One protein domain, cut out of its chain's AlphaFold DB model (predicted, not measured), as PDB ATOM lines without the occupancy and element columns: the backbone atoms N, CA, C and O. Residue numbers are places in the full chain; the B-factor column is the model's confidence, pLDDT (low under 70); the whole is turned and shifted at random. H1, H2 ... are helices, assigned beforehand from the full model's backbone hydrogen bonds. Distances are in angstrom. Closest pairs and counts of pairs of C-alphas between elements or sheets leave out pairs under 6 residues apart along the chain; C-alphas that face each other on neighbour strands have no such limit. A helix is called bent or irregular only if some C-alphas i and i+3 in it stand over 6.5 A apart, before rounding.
ATOM      1  N   PRO A  36     -55.805 -37.340 -15.815       87.06
ATOM      2  CA  PRO A  36     -57.019 -36.540 -15.670       87.06
ATOM      3  C   PRO A  36     -58.172 -37.263 -14.970       87.06
ATOM      4  O   PRO A  36     -58.863 -36.656 -14.155       87.06
ATOM      5  N   ILE A  37     -58.372 -38.554 -15.253       84.81
ATOM      6  CA  ILE A  37     -59.430 -39.355 -14.620       84.81
ATOM      7  C   ILE A  37     -59.189 -39.454 -13.114       84.81
ATOM      8  O   ILE A  37     -60.099 -39.210 -12.325       84.81
ATOM      9  N   LEU A  38     -57.960 -39.777 -12.701       82.19
ATOM     10  CA  LEU A  38     -57.603 -39.878 -11.287       82.19
ATOM     11  C   LEU A  38     -57.790 -38.539 -10.565       82.19
ATOM     12  O   LEU A  38     -58.387 -38.508  -9.489       82.19
ATOM     13  N   PHE A  39     -57.357 -37.430 -11.176       83.38
ATOM     14  CA  PHE A  39     -57.602 -36.093 -10.633       83.38
ATOM     15  C   PHE A  39     -59.094 -35.785 -10.516       83.38
ATOM     16  O   PHE A  39     -59.527 -35.290  -9.479       83.38
ATOM     17  N   ALA A  40     -59.889 -36.103 -11.538       87.69
ATOM     18  CA  ALA A  40     -61.329 -35.880 -11.528       87.69
ATOM     19  C   ALA A  40     -62.018 -36.660 -10.402       87.69
ATOM     20  O   ALA A  40     -62.846 -36.097  -9.690       87.69
ATOM     21  N   VAL A  41     -61.637 -37.924 -10.188       81.62
ATOM     22  CA  VAL A  41     -62.142 -38.739  -9.077       81.62
ATOM     23  C   VAL A  41     -61.795 -38.080  -7.745       81.62
ATOM     24  O   VAL A  41     -62.697 -37.796  -6.963       81.62
ATOM     25  N   VAL A  42     -60.524 -37.758  -7.494       76.44
ATOM     26  CA  VAL A  42     -60.103 -37.133  -6.227       76.44
ATOM     27  C   VAL A  42     -60.819 -35.799  -5.991       76.44
ATOM     28  O   VAL A  42     -61.389 -35.593  -4.921       76.44
ATOM     29  N   LEU A  43     -60.855 -34.910  -6.986       82.88
ATOM     30  CA  LEU A  43     -61.522 -33.612  -6.870       82.88
ATOM     31  C   LEU A  43     -63.031 -33.752  -6.659       82.88
ATOM     32  O   LEU A  43     -63.594 -33.035  -5.835       82.88
ATOM     33  N   SER A  44     -63.681 -34.706  -7.332       83.19
ATOM     34  CA  SER A  44     -65.117 -34.959  -7.152       83.19
ATOM     35  C   SER A  44     -65.435 -35.307  -5.701       83.19
ATOM     36  O   SER A  44     -66.414 -34.830  -5.138       83.19
ATOM     37  N   LEU A  45     -64.558 -36.076  -5.059       76.88
ATOM     38  CA  LEU A  45     -64.718 -36.508  -3.679       76.88
ATOM     39  C   LEU A  45     -64.480 -35.357  -2.703       76.88
ATOM     40  O   LEU A  45     -65.227 -35.217  -1.736       76.88
ATOM     41  N   LEU A  46     -63.494 -34.500  -2.985       77.81
ATOM     42  CA  LEU A  46     -63.226 -33.291  -2.200       77.81
ATOM     43  C   LEU A  46     -64.382 -32.289  -2.261       77.81
ATOM     44  O   LEU A  46     -64.714 -31.662  -1.258       77.81
ATOM     45  N   VAL A  47     -65.004 -32.145  -3.430       81.69
ATOM     46  CA  VAL A  47     -66.052 -31.150  -3.690       81.69
ATOM     47  C   VAL A  47     -67.465 -31.714  -3.452       81.69
ATOM     48  O   VAL A  47     -68.424 -30.958  -3.299       81.69
ATOM     49  N   SER A  48     -67.603 -33.035  -3.314       81.31
ATOM     50  CA  SER A  48     -68.842 -33.739  -2.950       81.31
ATOM     51  C   SER A  48     -69.619 -33.123  -1.770       81.31
ATOM     52  O   SER A  48     -70.821 -32.886  -1.924       81.31
ATOM     53  N   PRO A  49     -69.007 -32.772  -0.615       77.00
ATOM     54  CA  PRO A  49     -69.744 -32.119   0.470       77.00
ATOM     55  C   PRO A  49     -70.364 -30.789   0.030       77.00
ATOM     56  O   PRO A  49     -71.529 -30.530   0.335       77.00
ATOM     57  N   VAL A  50     -69.635 -29.985  -0.748       82.25
ATOM     58  CA  VAL A  50     -70.133 -28.716  -1.294       82.25
ATOM     59  C   VAL A  50     -71.282 -28.979  -2.270       82.25
ATOM     60  O   VAL A  50     -72.323 -28.335  -2.175       82.25
ATOM     61  N   TYR A  51     -71.162 -29.985  -3.140       84.44
ATOM     62  CA  TYR A  51     -72.226 -30.379  -4.070       84.44
ATOM     63  C   TYR A  51     -73.507 -30.787  -3.342       84.44
ATOM     64  O   TYR A  51     -74.592 -30.292  -3.647       84.44
ATOM     65  N   SER A  52     -73.373 -31.629  -2.316       81.44
ATOM     66  CA  SER A  52     -74.501 -32.069  -1.496       81.44
ATOM     67  C   SER A  52     -75.170 -30.903  -0.761       81.44
ATOM     68  O   SER A  52     -76.392 -30.873  -0.624       81.44
ATOM     69  N   TRP A  53     -74.394 -29.906  -0.332       81.25
ATOM     70  CA  TRP A  53     -74.908 -28.706   0.319       81.25
ATOM     71  C   TRP A  53     -75.690 -27.805  -0.648       81.25
ATOM     72  O   TRP A  53     -76.745 -27.295  -0.268       81.25
ATOM     73  N   LEU A  54     -75.241 -27.666  -1.906       86.62
ATOM     74  CA  LEU A  54     -76.010 -26.977  -2.953       86.62
ATOM     75  C   LEU A  54     -77.362 -27.671  -3.187       86.62
ATOM     76  O   LEU A  54     -78.396 -27.002  -3.211       86.62
ATOM     77  N   GLY A  55     -77.370 -29.004  -3.288       84.81
ATOM     78  CA  GLY A  55     -78.602 -29.783  -3.445       84.81
ATOM     79  C   GLY A  55     -79.558 -29.639  -2.255       84.81
ATOM     80  O   GLY A  55     -80.755 -29.434  -2.441       84.81
ATOM     81  N   ARG A  56     -79.035 -29.640  -1.020       86.88
ATOM     82  CA  ARG A  56     -79.833 -29.416   0.205       86.88
ATOM     83  C   ARG A  56     -80.486 -28.033   0.263       86.88
ATOM     84  O   ARG A  56     -81.514 -27.887   0.914       86.88
ATOM     85  N   ARG A  57     -79.923 -27.029  -0.415       88.38
ATOM     86  CA  ARG A  57     -80.536 -25.699  -0.575       88.38
ATOM     87  C   ARG A  57     -81.640 -25.647  -1.640       88.38
ATOM     88  O   ARG A  57     -82.168 -24.571  -1.897       88.38
ATOM     89  N   GLY A  58     -81.988 -26.777  -2.257       87.38
ATOM     90  CA  GLY A  58     -83.020 -26.856  -3.290       87.38
ATOM     91  C   GLY A  58     -82.548 -26.414  -4.676       87.38
ATOM     92  O   GLY A  58     -83.375 -26.165  -5.549       87.38
ATOM     93  N   ILE A  59     -81.232 -26.302  -4.900       89.25
ATOM     94  CA  ILE A  59     -80.687 -25.958  -6.217       89.25
ATOM     95  C   ILE A  59     -80.862 -27.167  -7.152       89.25
ATOM     96  O   ILE A  59     -80.390 -28.257  -6.817       89.25
ATOM     97  N   PRO A  60     -81.498 -27.005  -8.329       89.12
ATOM     98  CA  PRO A  60     -81.679 -28.104  -9.268       89.12
ATOM     99  C   PRO A  60     -80.325 -28.561  -9.826       89.12
ATOM    100  O   PRO A  60     -79.421 -27.749 -10.044       89.12
ATOM    101  N   THR A  61     -80.200 -29.859 -10.105       87.00
ATOM    102  CA  THR A  61     -78.948 -30.511 -10.520       87.00
ATOM    103  C   THR A  61     -78.170 -29.757 -11.608       87.00
ATOM    104  O   THR A  61     -76.980 -29.517 -11.396       87.00
ATOM    105  N   PRO A  62     -78.778 -29.304 -12.726       88.88
ATOM    106  CA  PRO A  62     -78.031 -28.610 -13.778       88.88
ATOM    107  C   PRO A  62     -77.408 -27.298 -13.290       88.88
ATOM    108  O   PRO A  62     -76.271 -26.981 -13.631       88.88
ATOM    109  N   LEU A  63     -78.122 -26.556 -12.439       90.31
ATOM    110  CA  LEU A  63     -77.648 -25.279 -11.913       90.31
ATOM    111  C   LEU A  63     -76.515 -25.487 -10.901       90.31
ATOM    112  O   LEU A  63     -75.527 -24.757 -10.931       90.31
ATOM    113  N   ALA A  64     -76.610 -26.522 -10.062       89.56
ATOM    114  CA  ALA A  64     -75.541 -26.885  -9.133       89.56
ATOM    115  C   ALA A  64     -74.240 -27.247  -9.872       89.56
ATOM    116  O   ALA A  64     -73.162 -26.814  -9.465       89.56
ATOM    117  N   LEU A  65     -74.337 -27.988 -10.982       90.06
ATOM    118  CA  LEU A  65     -73.182 -28.344 -11.811       90.06
ATOM    119  C   LEU A  65     -72.553 -27.119 -12.487       90.06
ATOM    120  O   LEU A  65     -71.332 -27.003 -12.498       90.06
ATOM    121  N   VAL A  66     -73.358 -26.181 -12.999       92.06
ATOM    122  CA  VAL A  66     -72.848 -24.932 -13.593       92.06
ATOM    123  C   VAL A  66     -72.133 -24.074 -12.547       92.06
ATOM    124  O   VAL A  66     -71.036 -23.584 -12.809       92.06
ATOM    125  N   ILE A  67     -72.703 -23.935 -11.346       91.56
ATOM    126  CA  ILE A  67     -72.063 -23.199 -10.244       91.56
ATOM    127  C   ILE A  67     -70.717 -23.835  -9.887       91.56
ATOM    128  O   ILE A  67     -69.727 -23.124  -9.730       91.56
ATOM    129  N   MET A  68     -70.660 -25.166  -9.807       90.69
ATOM    130  CA  MET A  68     -69.415 -25.890  -9.549       90.69
ATOM    131  C   MET A  68     -68.388 -25.700 -10.657       90.69
ATOM    132  O   MET A  68     -67.224 -25.435 -10.365       90.69
ATOM    133  N   LEU A  69     -68.812 -25.805 -11.918       92.38
ATOM    134  CA  LEU A  69     -67.943 -25.620 -13.072       92.38
ATOM    135  C   LEU A  69     -67.294 -24.238 -13.037       92.38
ATOM    136  O   LEU A  69     -66.071 -24.126 -13.088       92.38
ATOM    137  N   VAL A  70     -68.108 -23.189 -12.909       93.38
ATOM    138  CA  VAL A  70     -67.637 -21.801 -12.889       93.38
ATOM    139  C   VAL A  70     -66.781 -21.543 -11.650       93.38
ATOM    140  O   VAL A  70     -65.668 -21.037 -11.773       93.38
ATOM    141  N   GLY A  71     -67.253 -21.941 -10.466       91.25
ATOM    142  CA  GLY A  71     -66.556 -21.720  -9.200       91.25
ATOM    143  C   GLY A  71     -65.179 -22.379  -9.155       91.25
ATOM    144  O   GLY A  71     -64.198 -21.725  -8.806       91.25
ATOM    145  N   LEU A  72     -65.077 -23.646  -9.568       90.44
ATOM    146  CA  LEU A  72     -63.796 -24.352  -9.611       90.44
ATOM    147  C   LEU A  72     -62.878 -23.815 -10.704       90.44
ATOM    148  O   LEU A  72     -61.679 -23.697 -10.472       90.44
ATOM    149  N   THR A  73     -63.418 -23.451 -11.869       90.81
ATOM    150  CA  THR A  73     -62.616 -22.844 -12.941       90.81
ATOM    151  C   THR A  73     -61.977 -21.542 -12.464       90.81
ATOM    152  O   THR A  73     -60.770 -21.366 -12.613       90.81
ATOM    153  N   ILE A  74     -62.753 -20.659 -11.826       91.81
ATOM    154  CA  ILE A  74     -62.247 -19.402 -11.260       91.81
ATOM    155  C   ILE A  74     -61.213 -19.682 -10.166       91.81
ATOM    156  O   ILE A  74     -60.141 -19.081 -10.177       91.81
ATOM    157  N   LEU A  75     -61.507 -20.613  -9.251       88.25
ATOM    158  CA  LEU A  75     -60.603 -20.988  -8.165       88.25
ATOM    159  C   LEU A  75     -59.247 -21.464  -8.701       88.25
ATOM    160  O   LEU A  75     -58.208 -20.959  -8.278       88.25
ATOM    161  N   PHE A  76     -59.248 -22.411  -9.642       87.50
ATOM    162  CA  PHE A  76     -58.019 -22.951 -10.210       87.50
ATOM    163  C   PHE A  76     -57.264 -21.909 -11.028       87.50
ATOM    164  O   PHE A  76     -56.063 -21.760 -10.831       87.50
ATOM    165  N   LEU A  77     -57.937 -21.158 -11.906       88.62
ATOM    166  CA  LEU A  77     -57.281 -20.106 -12.686       88.62
ATOM    167  C   LEU A  77     -56.654 -19.043 -11.779       88.62
ATOM    168  O   LEU A  77     -55.516 -18.647 -12.016       88.62
ATOM    169  N   GLY A  78     -57.352 -18.632 -10.717       87.44
ATOM    170  CA  GLY A  78     -56.822 -17.702  -9.723       87.44
ATOM    171  C   GLY A  78     -55.592 -18.261  -9.006       87.44
ATOM    172  O   GLY A  78     -54.561 -17.592  -8.935       87.44
ATOM    173  N   LEU A  79     -55.663 -19.512  -8.540       83.31
ATOM    174  CA  LEU A  79     -54.539 -20.187  -7.889       83.31
ATOM    175  C   LEU A  79     -53.324 -20.292  -8.822       83.31
ATOM    176  O   LEU A  79     -52.213 -19.936  -8.431       83.31
ATOM    177  N   PHE A  80     -53.530 -20.734 -10.064       85.56
ATOM    178  CA  PHE A  80     -52.461 -20.876 -11.051       85.56
ATOM    179  C   PHE A  80     -51.882 -19.537 -11.495       85.56
ATOM    180  O   PHE A  80     -50.683 -19.459 -11.745       85.56
ATOM    181  N   PHE A  81     -52.688 -18.479 -11.546       86.75
ATOM    182  CA  PHE A  81     -52.204 -17.135 -11.828       86.75
ATOM    183  C   PHE A  81     -51.250 -16.646 -10.732       86.75
ATOM    184  O   PHE A  81     -50.123 -16.245 -11.024       86.75
ATOM    185  N   VAL A  82     -51.656 -16.747  -9.461       82.69
ATOM    186  CA  VAL A  82     -50.820 -16.351  -8.312       82.69
ATOM    187  C   VAL A  82     -49.541 -17.189  -8.243       82.69
ATOM    188  O   VAL A  82     -48.450 -16.651  -8.028       82.69
ATOM    189  N   LEU A  83     -49.658 -18.497  -8.477       83.19
ATOM    190  CA  LEU A  83     -48.523 -19.408  -8.580       83.19
ATOM    191  C   LEU A  83     -47.574 -19.017  -9.710       83.19
ATOM    192  O   LEU A  83     -46.373 -18.912  -9.482       83.19
ATOM    193  N   GLY A  84     -48.104 -18.760 -10.903       84.25
ATOM    194  CA  GLY A  84     -47.324 -18.365 -12.071       84.25
ATOM    195  C   GLY A  84     -46.534 -17.085 -11.820       84.25
ATOM    196  O   GLY A  84     -45.339 -17.041 -12.102       84.25
ATOM    197  N   VAL A  85     -47.158 -16.075 -11.205       85.75
ATOM    198  CA  VAL A  85     -46.479 -14.828 -10.819       85.75
ATOM    199  C   VAL A  85     -45.394 -15.086  -9.771       85.75
ATOM    200  O   VAL A  85     -44.288 -14.564  -9.897       85.75
ATOM    201  N   SER A  86     -45.680 -15.903  -8.754       82.31
ATOM    202  CA  SER A  86     -44.717 -16.224  -7.690       82.31
ATOM    203  C   SER A  86     -43.498 -16.959  -8.245       82.31
ATOM    204  O   SER A  86     -42.363 -16.586  -7.958       82.31
ATOM    205  N   ILE A  87     -43.729 -17.949  -9.109       82.94
ATOM    206  CA  ILE A  87     -42.679 -18.719  -9.773       82.94
ATOM    207  C   ILE A  87     -41.878 -17.833 -10.733       82.94
ATOM    208  O   ILE A  87     -40.656 -17.934 -10.766       82.94
ATOM    209  N   ALA A  88     -42.525 -16.944 -11.491       83.19
ATOM    210  CA  ALA A  88     -41.834 -16.020 -12.389       83.19
ATOM    211  C   ALA A  88     -40.917 -15.056 -11.618       83.19
ATOM    212  O   ALA A  88     -39.769 -14.853 -12.013       83.19
ATOM    213  N   ARG A  89     -41.392 -14.511 -10.489       83.12
ATOM    214  CA  ARG A  89     -40.585 -13.663  -9.595       83.12
ATOM    215  C   ARG A  89     -39.417 -14.428  -8.985       83.12
ATOM    216  O   ARG A  89     -38.301 -13.922  -8.989       83.12
ATOM    217  N   PHE A  90     -39.663 -15.648  -8.511       80.12
ATOM    218  CA  PHE A  90     -38.611 -16.517  -7.994       80.12
ATOM    219  C   PHE A  90     -37.561 -16.807  -9.072       80.12
ATOM    220  O   PHE A  90     -36.378 -16.593  -8.839       80.12
ATOM    221  N   SER A  91     -37.998 -17.190 -10.276       81.69
ATOM    222  CA  SER A  91     -37.137 -17.477 -11.429       81.69
ATOM    223  C   SER A  91     -36.246 -16.290 -11.804       81.69
ATOM    224  O   SER A  91     -35.041 -16.456 -11.985       81.69
ATOM    225  N   ALA A  92     -36.808 -15.076 -11.836       81.69
ATOM    226  CA  ALA A  92     -36.050 -13.850 -12.085       81.69
ATOM    227  C   ALA A  92     -35.015 -13.550 -10.983       81.69
ATOM    228  O   ALA A  92     -33.965 -12.978 -11.265       81.69
ATOM    229  N   GLY A  93     -35.291 -13.956  -9.741       79.56
ATOM    230  CA  GLY A  93     -34.400 -13.783  -8.595       79.56
ATOM    231  C   GLY A  93     -33.359 -14.891  -8.402       79.56
ATOM    232  O   GLY A  93     -32.452 -14.700  -7.595       79.56
ATOM    233  N   ILE A  94     -33.435 -16.022  -9.125       78.75
ATOM    234  CA  ILE A  94     -32.564 -17.203  -8.914       78.75
ATOM    235  C   ILE A  94     -31.080 -16.825  -8.877       78.75
ATOM    236  O   ILE A  94     -30.342 -17.335  -8.040       78.75
ATOM    237  N   GLY A  95     -30.636 -15.929  -9.765       76.12
ATOM    238  CA  GLY A  95     -29.237 -15.503  -9.810       76.12
ATOM    239  C   GLY A  95     -28.783 -14.754  -8.551       76.12
ATOM    240  O   GLY A  95     -27.642 -14.918  -8.133       76.12
ATOM    241  N   SER A  96     -29.671 -13.966  -7.937       76.62
ATOM    242  CA  SER A  96     -29.397 -13.254  -6.682       76.62
ATOM    243  C   SER A  96     -29.410 -14.213  -5.494       76.62
ATOM    244  O   SER A  96     -28.463 -14.226  -4.716       76.62
ATOM    245  N   TYR A  97     -30.419 -15.090  -5.412       72.50
ATOM    246  CA  TYR A  97     -30.517 -16.092  -4.344       72.50
ATOM    247  C   TYR A  97     -29.344 -17.073  -4.358       72.50
ATOM    248  O   TYR A  97     -28.833 -17.437  -3.306       72.50
ATOM    249  N   ALA A  98     -28.883 -17.487  -5.542       70.62
ATOM    250  CA  ALA A  98     -27.710 -18.349  -5.660       70.62
ATOM    251  C   ALA A  98     -26.437 -17.660  -5.144       70.62
ATOM    252  O   ALA A  98     -25.603 -18.317  -4.529       70.62
ATOM    253  N   LYS A  99     -26.297 -16.342  -5.350       74.38
ATOM    254  CA  LYS A  99     -25.163 -15.573  -4.819       74.38
ATOM    255  C   LYS A  99     -25.204 -15.470  -3.297       74.38
ATOM    256  O   LYS A  99     -24.219 -15.830  -2.670       74.38
ATOM    257  N   GLU A 100     -26.334 -15.073  -2.711       77.12
ATOM    258  CA  GLU A 100     -26.487 -15.009  -1.246       77.12
ATOM    259  C   GLU A 100     -26.271 -16.377  -0.586       77.12
ATOM    260  O   GLU A 100     -25.587 -16.486   0.431       77.12
ATOM    261  N   LEU A 101     -26.798 -17.452  -1.183       72.44
ATOM    262  CA  LEU A 101     -26.580 -18.809  -0.684       72.44
ATOM    263  C   LEU A 101     -25.103 -19.204  -0.747       72.44
ATOM    264  O   LEU A 101     -24.601 -19.775   0.218       72.44
ATOM    265  N   ASN A 102     -24.405 -18.876  -1.835       73.56
ATOM    266  CA  ASN A 102     -22.973 -19.140  -1.963       73.56
ATOM    267  C   ASN A 102     -22.136 -18.294  -0.991       73.56
ATOM    268  O   ASN A 102     -21.161 -18.799  -0.441       73.56
ATOM    269  N   GLU A 103     -22.525 -17.050  -0.712       75.62
ATOM    270  CA  GLU A 103     -21.874 -16.205   0.300       75.62
ATOM    271  C   GLU A 103     -22.063 -16.768   1.718       75.62
ATOM    272  O   GLU A 103     -21.110 -16.857   2.496       75.62
ATOM    273  N   GLN A 104     -23.266 -17.245   2.048       72.62
ATOM    274  CA  GLN A 104     -23.511 -17.938   3.315       72.62
ATOM    275  C   GLN A 104     -22.745 -19.264   3.392       72.62
ATOM    276  O   GLN A 104     -22.156 -19.571   4.428       72.62
ATOM    277  N   LEU A 105     -22.692 -20.035   2.305       72.19
ATOM    278  CA  LEU A 105     -21.906 -21.267   2.229       72.19
ATOM    279  C   LEU A 105     -20.410 -20.988   2.403       72.19
ATOM    280  O   LEU A 105     -19.750 -21.736   3.117       72.19
ATOM    281  N   ALA A 106     -19.892 -19.880   1.868       71.75
ATOM    282  CA  ALA A 106     -18.512 -19.453   2.087       71.75
ATOM    283  C   ALA A 106     -18.229 -19.144   3.570       71.75
ATOM    284  O   ALA A 106     -17.162 -19.483   4.078       71.75
ATOM    285  N   SER A 107     -19.194 -18.576   4.301       72.69
ATOM    286  CA  SER A 107     -19.055 -18.360   5.752       72.69
ATOM    287  C   SER A 107     -19.033 -19.671   6.553       72.69
ATOM    288  O   SER A 107     -18.283 -19.804   7.523       72.69
ATOM    289  N   VAL A 108     -19.796 -20.678   6.114       71.12
ATOM    290  CA  VAL A 108     -19.777 -22.030   6.692       71.12
ATOM    291  C   VAL A 108     -18.466 -22.743   6.348       71.12
ATOM    292  O   VAL A 108     -17.878 -23.388   7.212       71.12
ATOM    293  N   GLN A 109     -17.965 -22.569   5.124       70.94
ATOM    294  CA  GLN A 109     -16.671 -23.073   4.667       70.94
ATOM    295  C   GLN A 109     -15.526 -22.546   5.546       70.94
ATOM    296  O   GLN A 109     -14.656 -23.315   5.948       70.94
ATOM    297  N   ASP A 110     -15.550 -21.257   5.905       71.50
ATOM    298  CA  ASP A 110     -14.534 -20.650   6.773       71.50
ATOM    299  C   ASP A 110     -14.548 -21.264   8.186       71.50
ATOM    300  O   ASP A 110     -13.497 -21.528   8.770       71.50
ATOM    301  N   LEU A 111     -15.730 -21.594   8.720       71.50
ATOM    302  CA  LEU A 111     -15.873 -22.308   9.997       71.50
ATOM    303  C   LEU A 111     -15.379 -23.761   9.915       71.50
ATOM    304  O   LEU A 111     -14.683 -24.225  10.819       71.50
ATOM    305  N   VAL A 112     -15.696 -24.469   8.830       70.81
ATOM    306  CA  VAL A 112     -15.258 -25.855   8.579       70.81
ATOM    307  C   VAL A 112     -13.734 -25.931   8.420       70.81
ATOM    308  O   VAL A 112     -13.097 -26.830   8.974       70.81
ATOM    309  N   ASN A 113     -13.134 -24.943   7.752       72.56
ATOM    310  CA  ASN A 113     -11.684 -24.809   7.621       72.56
ATOM    311  C   ASN A 113     -11.011 -24.544   8.975       72.56
ATOM    312  O   ASN A 113      -9.989 -25.158   9.282       72.56
ATOM    313  N   ARG A 114     -11.610 -23.707   9.835       73.62
ATOM    314  CA  ARG A 114     -11.130 -23.473  11.213       73.62
ATOM    315  C   ARG A 114     -11.204 -24.719  12.102       73.62
ATOM    316  O   ARG A 114     -10.407 -24.845  13.024       73.62
ATOM    317  N   LEU A 115     -12.127 -25.639  11.818       76.06
ATOM    318  CA  LEU A 115     -12.275 -26.933  12.499       76.06
ATOM    319  C   LEU A 115     -11.337 -28.030  11.949       76.06
ATOM    320  O   LEU A 115     -11.363 -29.155  12.444       76.06
ATOM    321  N   GLY A 116     -10.496 -27.719  10.956       69.12
ATOM    322  CA  GLY A 116      -9.494 -28.641  10.406       69.12
ATOM    323  C   GLY A 116     -10.034 -29.656   9.391       69.12
ATOM    324  O   GLY A 116      -9.318 -30.578   9.008       69.12
ATOM    325  N   LEU A 117     -11.274 -29.491   8.920       66.44
ATOM    326  CA  LEU A 117     -11.932 -30.372   7.946       66.44
ATOM    327  C   LEU A 117     -11.797 -29.833   6.508       66.44
ATOM    328  O   LEU A 117     -12.771 -29.748   5.766       66.44
ATOM    329  N   ALA A 118     -10.572 -29.484   6.101       58.19
ATOM    330  CA  ALA A 118     -10.260 -28.745   4.867       58.19
ATOM    331  C   ALA A 118     -10.576 -29.461   3.527       58.19
ATOM    332  O   ALA A 118     -10.337 -28.895   2.467       58.19
ATOM    333  N   ASN A 119     -11.106 -30.690   3.549       58.41
ATOM    334  CA  ASN A 119     -11.342 -31.506   2.346       58.41
ATOM    335  C   ASN A 119     -12.799 -31.521   1.845       58.41
ATOM    336  O   ASN A 119     -13.104 -32.260   0.910       58.41
ATOM    337  N   VAL A 120     -13.712 -30.761   2.453       58.66
ATOM    338  CA  VAL A 120     -15.117 -30.721   2.014       58.66
ATOM    339  C   VAL A 120     -15.342 -29.456   1.201       58.66
ATOM    340  O   VAL A 120     -15.589 -28.410   1.780       58.66
ATOM    341  N   ASP A 121     -15.247 -29.532  -0.124       58.56
ATOM    342  CA  ASP A 121     -15.554 -28.403  -1.010       58.56
ATOM    343  C   ASP A 121     -17.081 -28.221  -1.107       58.56
ATOM    344  O   ASP A 121     -17.787 -29.093  -1.619       58.56
ATOM    345  N   VAL A 122     -17.614 -27.134  -0.540       58.31
ATOM    346  CA  VAL A 122     -19.061 -26.827  -0.512       58.31
ATOM    347  C   VAL A 122     -19.406 -25.686  -1.490       58.31
ATOM    348  O   VAL A 122     -20.564 -25.278  -1.589       58.31
ATOM    349  N   GLY A 123     -18.418 -25.181  -2.243       54.81
ATOM    350  CA  GLY A 123     -18.498 -23.935  -3.016       54.81
ATOM    351  C   GLY A 123     -19.425 -23.927  -4.239       54.81
ATOM    352  O   GLY A 123     -19.758 -22.850  -4.716       54.81
ATOM    353  N   ASP A 124     -19.894 -25.084  -4.714       55.12
ATOM    354  CA  ASP A 124     -20.682 -25.199  -5.957       55.12
ATOM    355  C   ASP A 124     -21.972 -26.032  -5.801       55.12
ATOM    356  O   ASP A 124     -22.520 -26.577  -6.764       55.12
ATOM    357  N   VAL A 125     -22.496 -26.162  -4.577       56.53
ATOM    358  CA  VAL A 125     -23.627 -27.074  -4.306       56.53
ATOM    359  C   VAL A 125     -24.949 -26.576  -4.914       56.53
ATOM    360  O   VAL A 125     -25.793 -27.388  -5.305       56.53
ATOM    361  N   VAL A 126     -25.145 -25.260  -5.059       61.62
ATOM    362  CA  VAL A 126     -26.392 -24.685  -5.594       61.62
ATOM    363  C   VAL A 126     -26.185 -24.160  -7.012       61.62
ATOM    364  O   VAL A 126     -25.985 -22.972  -7.248       61.62
ATOM    365  N   LEU A 127     -26.286 -25.058  -7.992       69.69
ATOM    366  CA  LEU A 127     -26.269 -24.688  -9.408       69.69
ATOM    367  C   LEU A 127     -27.566 -23.935  -9.778       69.69
ATOM    368  O   LEU A 127     -28.648 -24.536  -9.725       69.69
ATOM    369  N   PRO A 128     -27.499 -22.678 -10.264       72.81
ATOM    370  CA  PRO A 128     -28.672 -21.931 -10.737       72.81
ATOM    371  C   PRO A 128     -29.481 -22.694 -11.799       72.81
ATOM    372  O   PRO A 128     -30.704 -22.591 -11.876       72.81
ATOM    373  N   SER A 129     -28.800 -23.528 -12.591       78.62
ATOM    374  CA  SER A 129     -29.401 -24.391 -13.610       78.62
ATOM    375  C   SER A 129     -30.227 -25.548 -13.030       78.62
ATOM    376  O   SER A 129     -31.185 -25.993 -13.662       78.62
ATOM    377  N   ALA A 130     -29.902 -26.055 -11.837       80.56
ATOM    378  CA  ALA A 130     -30.716 -27.058 -11.150       80.56
ATOM    379  C   ALA A 130     -32.025 -26.439 -10.636       80.56
ATOM    380  O   ALA A 130     -33.093 -27.010 -10.857       80.56
ATOM    381  N   LEU A 131     -31.949 -25.236 -10.055       78.62
ATOM    382  CA  LEU A 131     -33.121 -24.470  -9.621       78.62
ATOM    383  C   LEU A 131     -34.026 -24.106 -10.806       78.62
ATOM    384  O   LEU A 131     -35.231 -24.341 -10.755       78.62
ATOM    385  N   ALA A 132     -33.447 -23.628 -11.911       82.88
ATOM    386  CA  ALA A 132     -34.194 -23.325 -13.130       82.88
ATOM    387  C   ALA A 132     -34.885 -24.570 -13.720       82.88
ATOM    388  O   ALA A 132     -36.042 -24.497 -14.139       82.88
ATOM    389  N   ARG A 133     -34.219 -25.737 -13.707       85.62
ATOM    390  CA  ARG A 133     -34.834 -27.011 -14.122       85.62
ATOM    391  C   ARG A 133     -35.993 -27.411 -13.217       85.62
ATOM    392  O   ARG A 133     -37.040 -27.787 -13.735       85.62
ATOM    393  N   ALA A 134     -35.835 -27.314 -11.897       83.12
ATOM    394  CA  ALA A 134     -36.904 -27.626 -10.948       83.12
ATOM    395  C   ALA A 134     -38.136 -26.739 -11.188       83.12
ATOM    396  O   ALA A 134     -39.252 -27.244 -11.316       83.12
ATOM    397  N   VAL A 135     -37.921 -25.431 -11.365       84.75
ATOM    398  CA  VAL A 135     -38.969 -24.477 -11.746       84.75
ATOM    399  C   VAL A 135     -39.638 -24.872 -13.068       84.75
ATOM    400  O   VAL A 135     -40.865 -24.895 -13.149       84.75
ATOM    401  N   GLY A 136     -38.861 -25.244 -14.089       87.00
ATOM    402  CA  GLY A 136     -39.389 -25.695 -15.381       87.00
ATOM    403  C   GLY A 136     -40.246 -26.964 -15.286       87.00
ATOM    404  O   GLY A 136     -41.289 -27.060 -15.937       87.00
ATOM    405  N   VAL A 137     -39.869 -27.921 -14.434       86.88
ATOM    406  CA  VAL A 137     -40.669 -29.132 -14.178       86.88
ATOM    407  C   VAL A 137     -41.999 -28.771 -13.512       86.88
ATOM    408  O   VAL A 137     -43.045 -29.255 -13.937       86.88
ATOM    409  N   ILE A 138     -41.994 -27.868 -12.531       82.81
ATOM    410  CA  ILE A 138     -43.222 -27.415 -11.861       82.81
ATOM    411  C   ILE A 138     -44.135 -26.673 -12.847       82.81
ATOM    412  O   ILE A 138     -45.323 -26.981 -12.933       82.81
ATOM    413  N   LEU A 139     -43.589 -25.741 -13.634       86.56
ATOM    414  CA  LEU A 139     -44.345 -24.985 -14.640       86.56
ATOM    415  C   LEU A 139     -44.947 -25.889 -15.714       86.56
ATOM    416  O   LEU A 139     -46.105 -25.711 -16.082       86.56
ATOM    417  N   SER A 140     -44.189 -26.876 -16.197       88.31
ATOM    418  CA  SER A 140     -44.708 -27.839 -17.174       88.31
ATOM    419  C   SER A 140     -45.795 -28.735 -16.571       88.31
ATOM    420  O   SER A 140     -46.796 -28.995 -17.237       88.31
ATOM    421  N   GLY A 141     -45.671 -29.126 -15.297       84.56
ATOM    422  CA  GLY A 141     -46.729 -29.816 -14.554       84.56
ATOM    423  C   GLY A 141     -48.006 -28.980 -14.426       84.56
ATOM    424  O   GLY A 141     -49.095 -29.470 -14.725       84.56
ATOM    425  N   ILE A 142     -47.874 -27.702 -14.058       85.25
ATOM    426  CA  ILE A 142     -48.987 -26.744 -13.987       85.25
ATOM    427  C   ILE A 142     -49.653 -26.585 -15.359       85.25
ATOM    428  O   ILE A 142     -50.869 -26.713 -15.466       85.25
ATOM    429  N   ALA A 143     -48.874 -26.355 -16.417       87.75
ATOM    430  CA  ALA A 143     -49.392 -26.198 -17.775       87.75
ATOM    431  C   ALA A 143     -50.086 -27.471 -18.286       87.75
ATOM    432  O   ALA A 143     -51.127 -27.393 -18.941       87.75
ATOM    433  N   GLY A 144     -49.545 -28.647 -17.954       88.75
ATOM    434  CA  GLY A 144     -50.155 -29.938 -18.256       88.75
ATOM    435  C   GLY A 144     -51.476 -30.148 -17.512       88.75
ATOM    436  O   GLY A 144     -52.447 -30.620 -18.105       88.75
ATOM    437  N   PHE A 145     -51.554 -29.755 -16.238       86.69
ATOM    438  CA  PHE A 145     -52.804 -29.777 -15.480       86.69
ATOM    439  C   PHE A 145     -53.829 -28.807 -16.075       86.69
ATOM    440  O   PHE A 145     -54.968 -29.200 -16.300       86.69
ATOM    441  N   LEU A 146     -53.416 -27.575 -16.394       89.19
ATOM    442  CA  LEU A 146     -54.280 -26.539 -16.962       89.19
ATOM    443  C   LEU A 146     -54.839 -26.942 -18.334       89.19
ATOM    444  O   LEU A 146     -56.028 -26.773 -18.590       89.19
ATOM    445  N   SER A 147     -54.006 -27.557 -19.179       90.25
ATOM    446  CA  SER A 147     -54.422 -28.121 -20.471       90.25
ATOM    447  C   SER A 147     -55.484 -29.211 -20.309       90.25
ATOM    448  O   SER A 147     -56.427 -29.289 -21.091       90.25
ATOM    449  N   ASN A 148     -55.361 -30.039 -19.268       90.69
ATOM    450  CA  ASN A 148     -56.314 -31.108 -18.973       90.69
ATOM    451  C   ASN A 148     -57.496 -30.652 -18.112       90.69
ATOM    452  O   ASN A 148     -58.412 -31.438 -17.877       90.69
ATOM    453  N   LEU A 149     -57.502 -29.407 -17.638       91.12
ATOM    454  CA  LEU A 149     -58.429 -28.930 -16.615       91.12
ATOM    455  C   LEU A 149     -59.878 -29.023 -17.085       91.12
ATOM    456  O   LEU A 149     -60.739 -29.475 -16.339       91.12
ATOM    457  N   PHE A 150     -60.132 -28.699 -18.352       91.69
ATOM    458  CA  PHE A 150     -61.447 -28.875 -18.967       91.69
ATOM    459  C   PHE A 150     -61.937 -30.332 -18.903       91.69
ATOM    460  O   PHE A 150     -63.077 -30.594 -18.516       91.69
ATOM    461  N   LEU A 151     -61.068 -31.290 -19.236       93.00
ATOM    462  CA  LEU A 151     -61.390 -32.716 -19.224       93.00
ATOM    463  C   LEU A 151     -61.572 -33.231 -17.789       93.00
ATOM    464  O   LEU A 151     -62.540 -33.936 -17.512       93.00
ATOM    465  N   ILE A 152     -60.702 -32.810 -16.866       93.00
ATOM    466  CA  ILE A 152     -60.808 -33.099 -15.429       93.00
ATOM    467  C   ILE A 152     -62.159 -32.619 -14.892       93.00
ATOM    468  O   ILE A 152     -62.888 -33.405 -14.289       93.00
ATOM    469  N   LEU A 153     -62.520 -31.355 -15.134       92.44
ATOM    470  CA  LEU A 153     -63.784 -30.785 -14.671       92.44
ATOM    471  C   LEU A 153     -64.983 -31.500 -15.294       92.44
ATOM    472  O   LEU A 153     -65.934 -31.808 -14.585       92.44
ATOM    473  N   THR A 154     -64.928 -31.827 -16.585       92.62
ATOM    474  CA  THR A 154     -66.016 -32.544 -17.269       92.62
ATOM    475  C   THR A 154     -66.267 -33.914 -16.639       92.62
ATOM    476  O   THR A 154     -67.398 -34.225 -16.269       92.62
ATOM    477  N   ILE A 155     -65.215 -34.719 -16.454       91.19
ATOM    478  CA  ILE A 155     -65.323 -36.045 -15.827       91.19
ATOM    479  C   ILE A 155     -65.793 -35.916 -14.379       91.19
ATOM    480  O   ILE A 155     -66.640 -36.685 -13.934       91.19
ATOM    481  N   MET A 156     -65.274 -34.931 -13.649       91.00
ATOM    482  CA  MET A 156     -65.646 -34.684 -12.261       91.00
ATOM    483  C   MET A 156     -67.133 -34.332 -12.135       91.00
ATOM    484  O   MET A 156     -67.812 -34.870 -11.264       91.00
ATOM    485  N   LEU A 157     -67.653 -33.459 -13.003       90.31
ATOM    486  CA  LEU A 157     -69.067 -33.079 -13.021       90.31
ATOM    487  C   LEU A 157     -69.960 -34.254 -13.406       90.31
ATOM    488  O   LEU A 157     -70.995 -34.452 -12.774       90.31
ATOM    489  N   PHE A 158     -69.541 -35.055 -14.389       90.19
ATOM    490  CA  PHE A 158     -70.228 -36.295 -14.737       90.19
ATOM    491  C   PHE A 158     -70.276 -37.253 -13.540       90.19
ATOM    492  O   PHE A 158     -71.331 -37.784 -13.212       90.19
ATOM    493  N   LEU A 159     -69.165 -37.410 -12.820       87.19
ATOM    494  CA  LEU A 159     -69.095 -38.268 -11.641       87.19
ATOM    495  C   LEU A 159     -69.930 -37.730 -10.467       87.19
ATOM    496  O   LEU A 159     -70.499 -38.518  -9.720       87.19
ATOM    497  N   LEU A 160     -70.057 -36.410 -10.317       86.06
ATOM    498  CA  LEU A 160     -70.950 -35.782  -9.333       86.06
ATOM    499  C   LEU A 160     -72.429 -35.996  -9.676       86.06
ATOM    500  O   LEU A 160     -73.227 -36.272  -8.784       86.06
ATOM    501  N   ALA A 161     -72.782 -35.857 -10.954       85.56
ATOM    502  CA  ALA A 161     -74.153 -35.973 -11.435       85.56
ATOM    503  C   ALA A 161     -74.640 -37.430 -11.453       85.56
ATOM    504  O   ALA A 161     -75.721 -37.737 -10.955       85.56
ATOM    505  N   GLU A 162     -73.828 -38.325 -12.015       81.50
ATOM    506  CA  GLU A 162     -74.181 -39.720 -12.272       81.50
ATOM    507  C   GLU A 162     -73.723 -40.655 -11.145       81.50
ATOM    508  O   GLU A 162     -74.271 -41.743 -10.990       81.50
ATOM    509  N   GLY A 163     -72.730 -40.261 -10.340       72.88
ATOM    510  CA  GLY A 163     -72.116 -41.109  -9.312       72.88
ATOM    511  C   GLY A 163     -73.107 -41.711  -8.310       72.88
ATOM    512  O   GLY A 163     -73.071 -42.929  -8.120       72.88
ATOM    513  N   PRO A 164     -74.021 -40.921  -7.709       69.56
ATOM    514  CA  PRO A 164     -75.046 -41.451  -6.809       69.56
ATOM    515  C   PRO A 164     -75.961 -42.465  -7.508       69.56
ATOM    516  O   PRO A 164     -76.112 -43.585  -7.036       69.56
ATOM    517  N   ALA A 165     -76.471 -42.127  -8.697       66.38
ATOM    518  CA  ALA A 165     -77.348 -43.006  -9.472       66.38
ATOM    519  C   ALA A 165     -76.638 -44.284  -9.952       66.38
ATOM    520  O   ALA A 165     -77.250 -45.349 -10.050       66.38
TER     521      ALA A 165
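This is residues 36 to 165 of the 232 residues of the protein "AI-2E family transporter" of Rubrobacteraceae bacterium (UniProt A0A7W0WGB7). Two long helices, H2a and H3, run side by side in opposite ways; at one end of the pair H2b bends off as an arm, with unnamed residues 115 to 127 coming back beside it. At the other end H1a crosses H3, and H1b folds into a hairpin with H2a. The printed part has 130 residues with three named helices, in the order H1, H2, H3, and no named strand: all helix. It is an extended rod, with a radius of gyration of the C-alphas of 23.6 A and spans of 74 by 26 by 24 A.

Start at H1, residues 36 to 56, one helix by its hydrogen bonds but bent, C-alphas 46 and 49 being 7.1 A apart; its arms are H1a, residues 36 to 46, and H1b, residues 49 to 56. Next find H2, residues 61 to 114, also one helix by its hydrogen bonds but bent, C-alphas 92 and 95 being 7.4 A apart; H2a, residues 61 to 92, and H2b, residues 95 to 114, stand at a steep tilt of 57 degrees. H1b and H2a touch as a helical hairpin, closest at the C-alphas of Leu 54 and Ala 64, 6.2 A. Last comes H3, residues 128 to 165, irregular, with C-alphas 161 and 164 7.2 A apart, and with a kink of 51 degrees near residue 150. H2a and H3 touch at a shallow tilt of 3 degrees, opposite ways, closest at the C-alphas of Leu 65 and Leu 157, 6.4 A. With residues 145 to 160 alone H3 touches H1a, at a steep tilt of 67 degrees, only just short of about perpendicular; the C-alphas of Ala 40 and Met 156 are closest, 4.5 A. H2b and H3 are close but not clearly touching, the C-alphas of Ala 98 and Pro 128 being closest at 6.3 A. H1a and H2a are apart. Every O i to N i+4 pair is within hydrogen-bond range in H1a, H1b, H2a and H2b, and 30 of 34 are in H3.

Find C-alpha 36 at (-57.019, -36.540, -15.670), where H1a begins. From C-alpha 61 at (-78.948, -30.511, -10.520) H2a runs 46.0 A, and H2b spans 28.9 A. H3 runs 53.1 A to C-alpha 165 at (-77.348, -43.006, -9.472).

The C-alphas of Pro 60 and Gly 116 are the two farthest apart, 74.8 A. The printed part has no cut; the link from H1 to H2 is tight, and that from H2 to H3 is long. Look for pLDDT under 70 at residues 116 to 127 and 164 to 165 of this model.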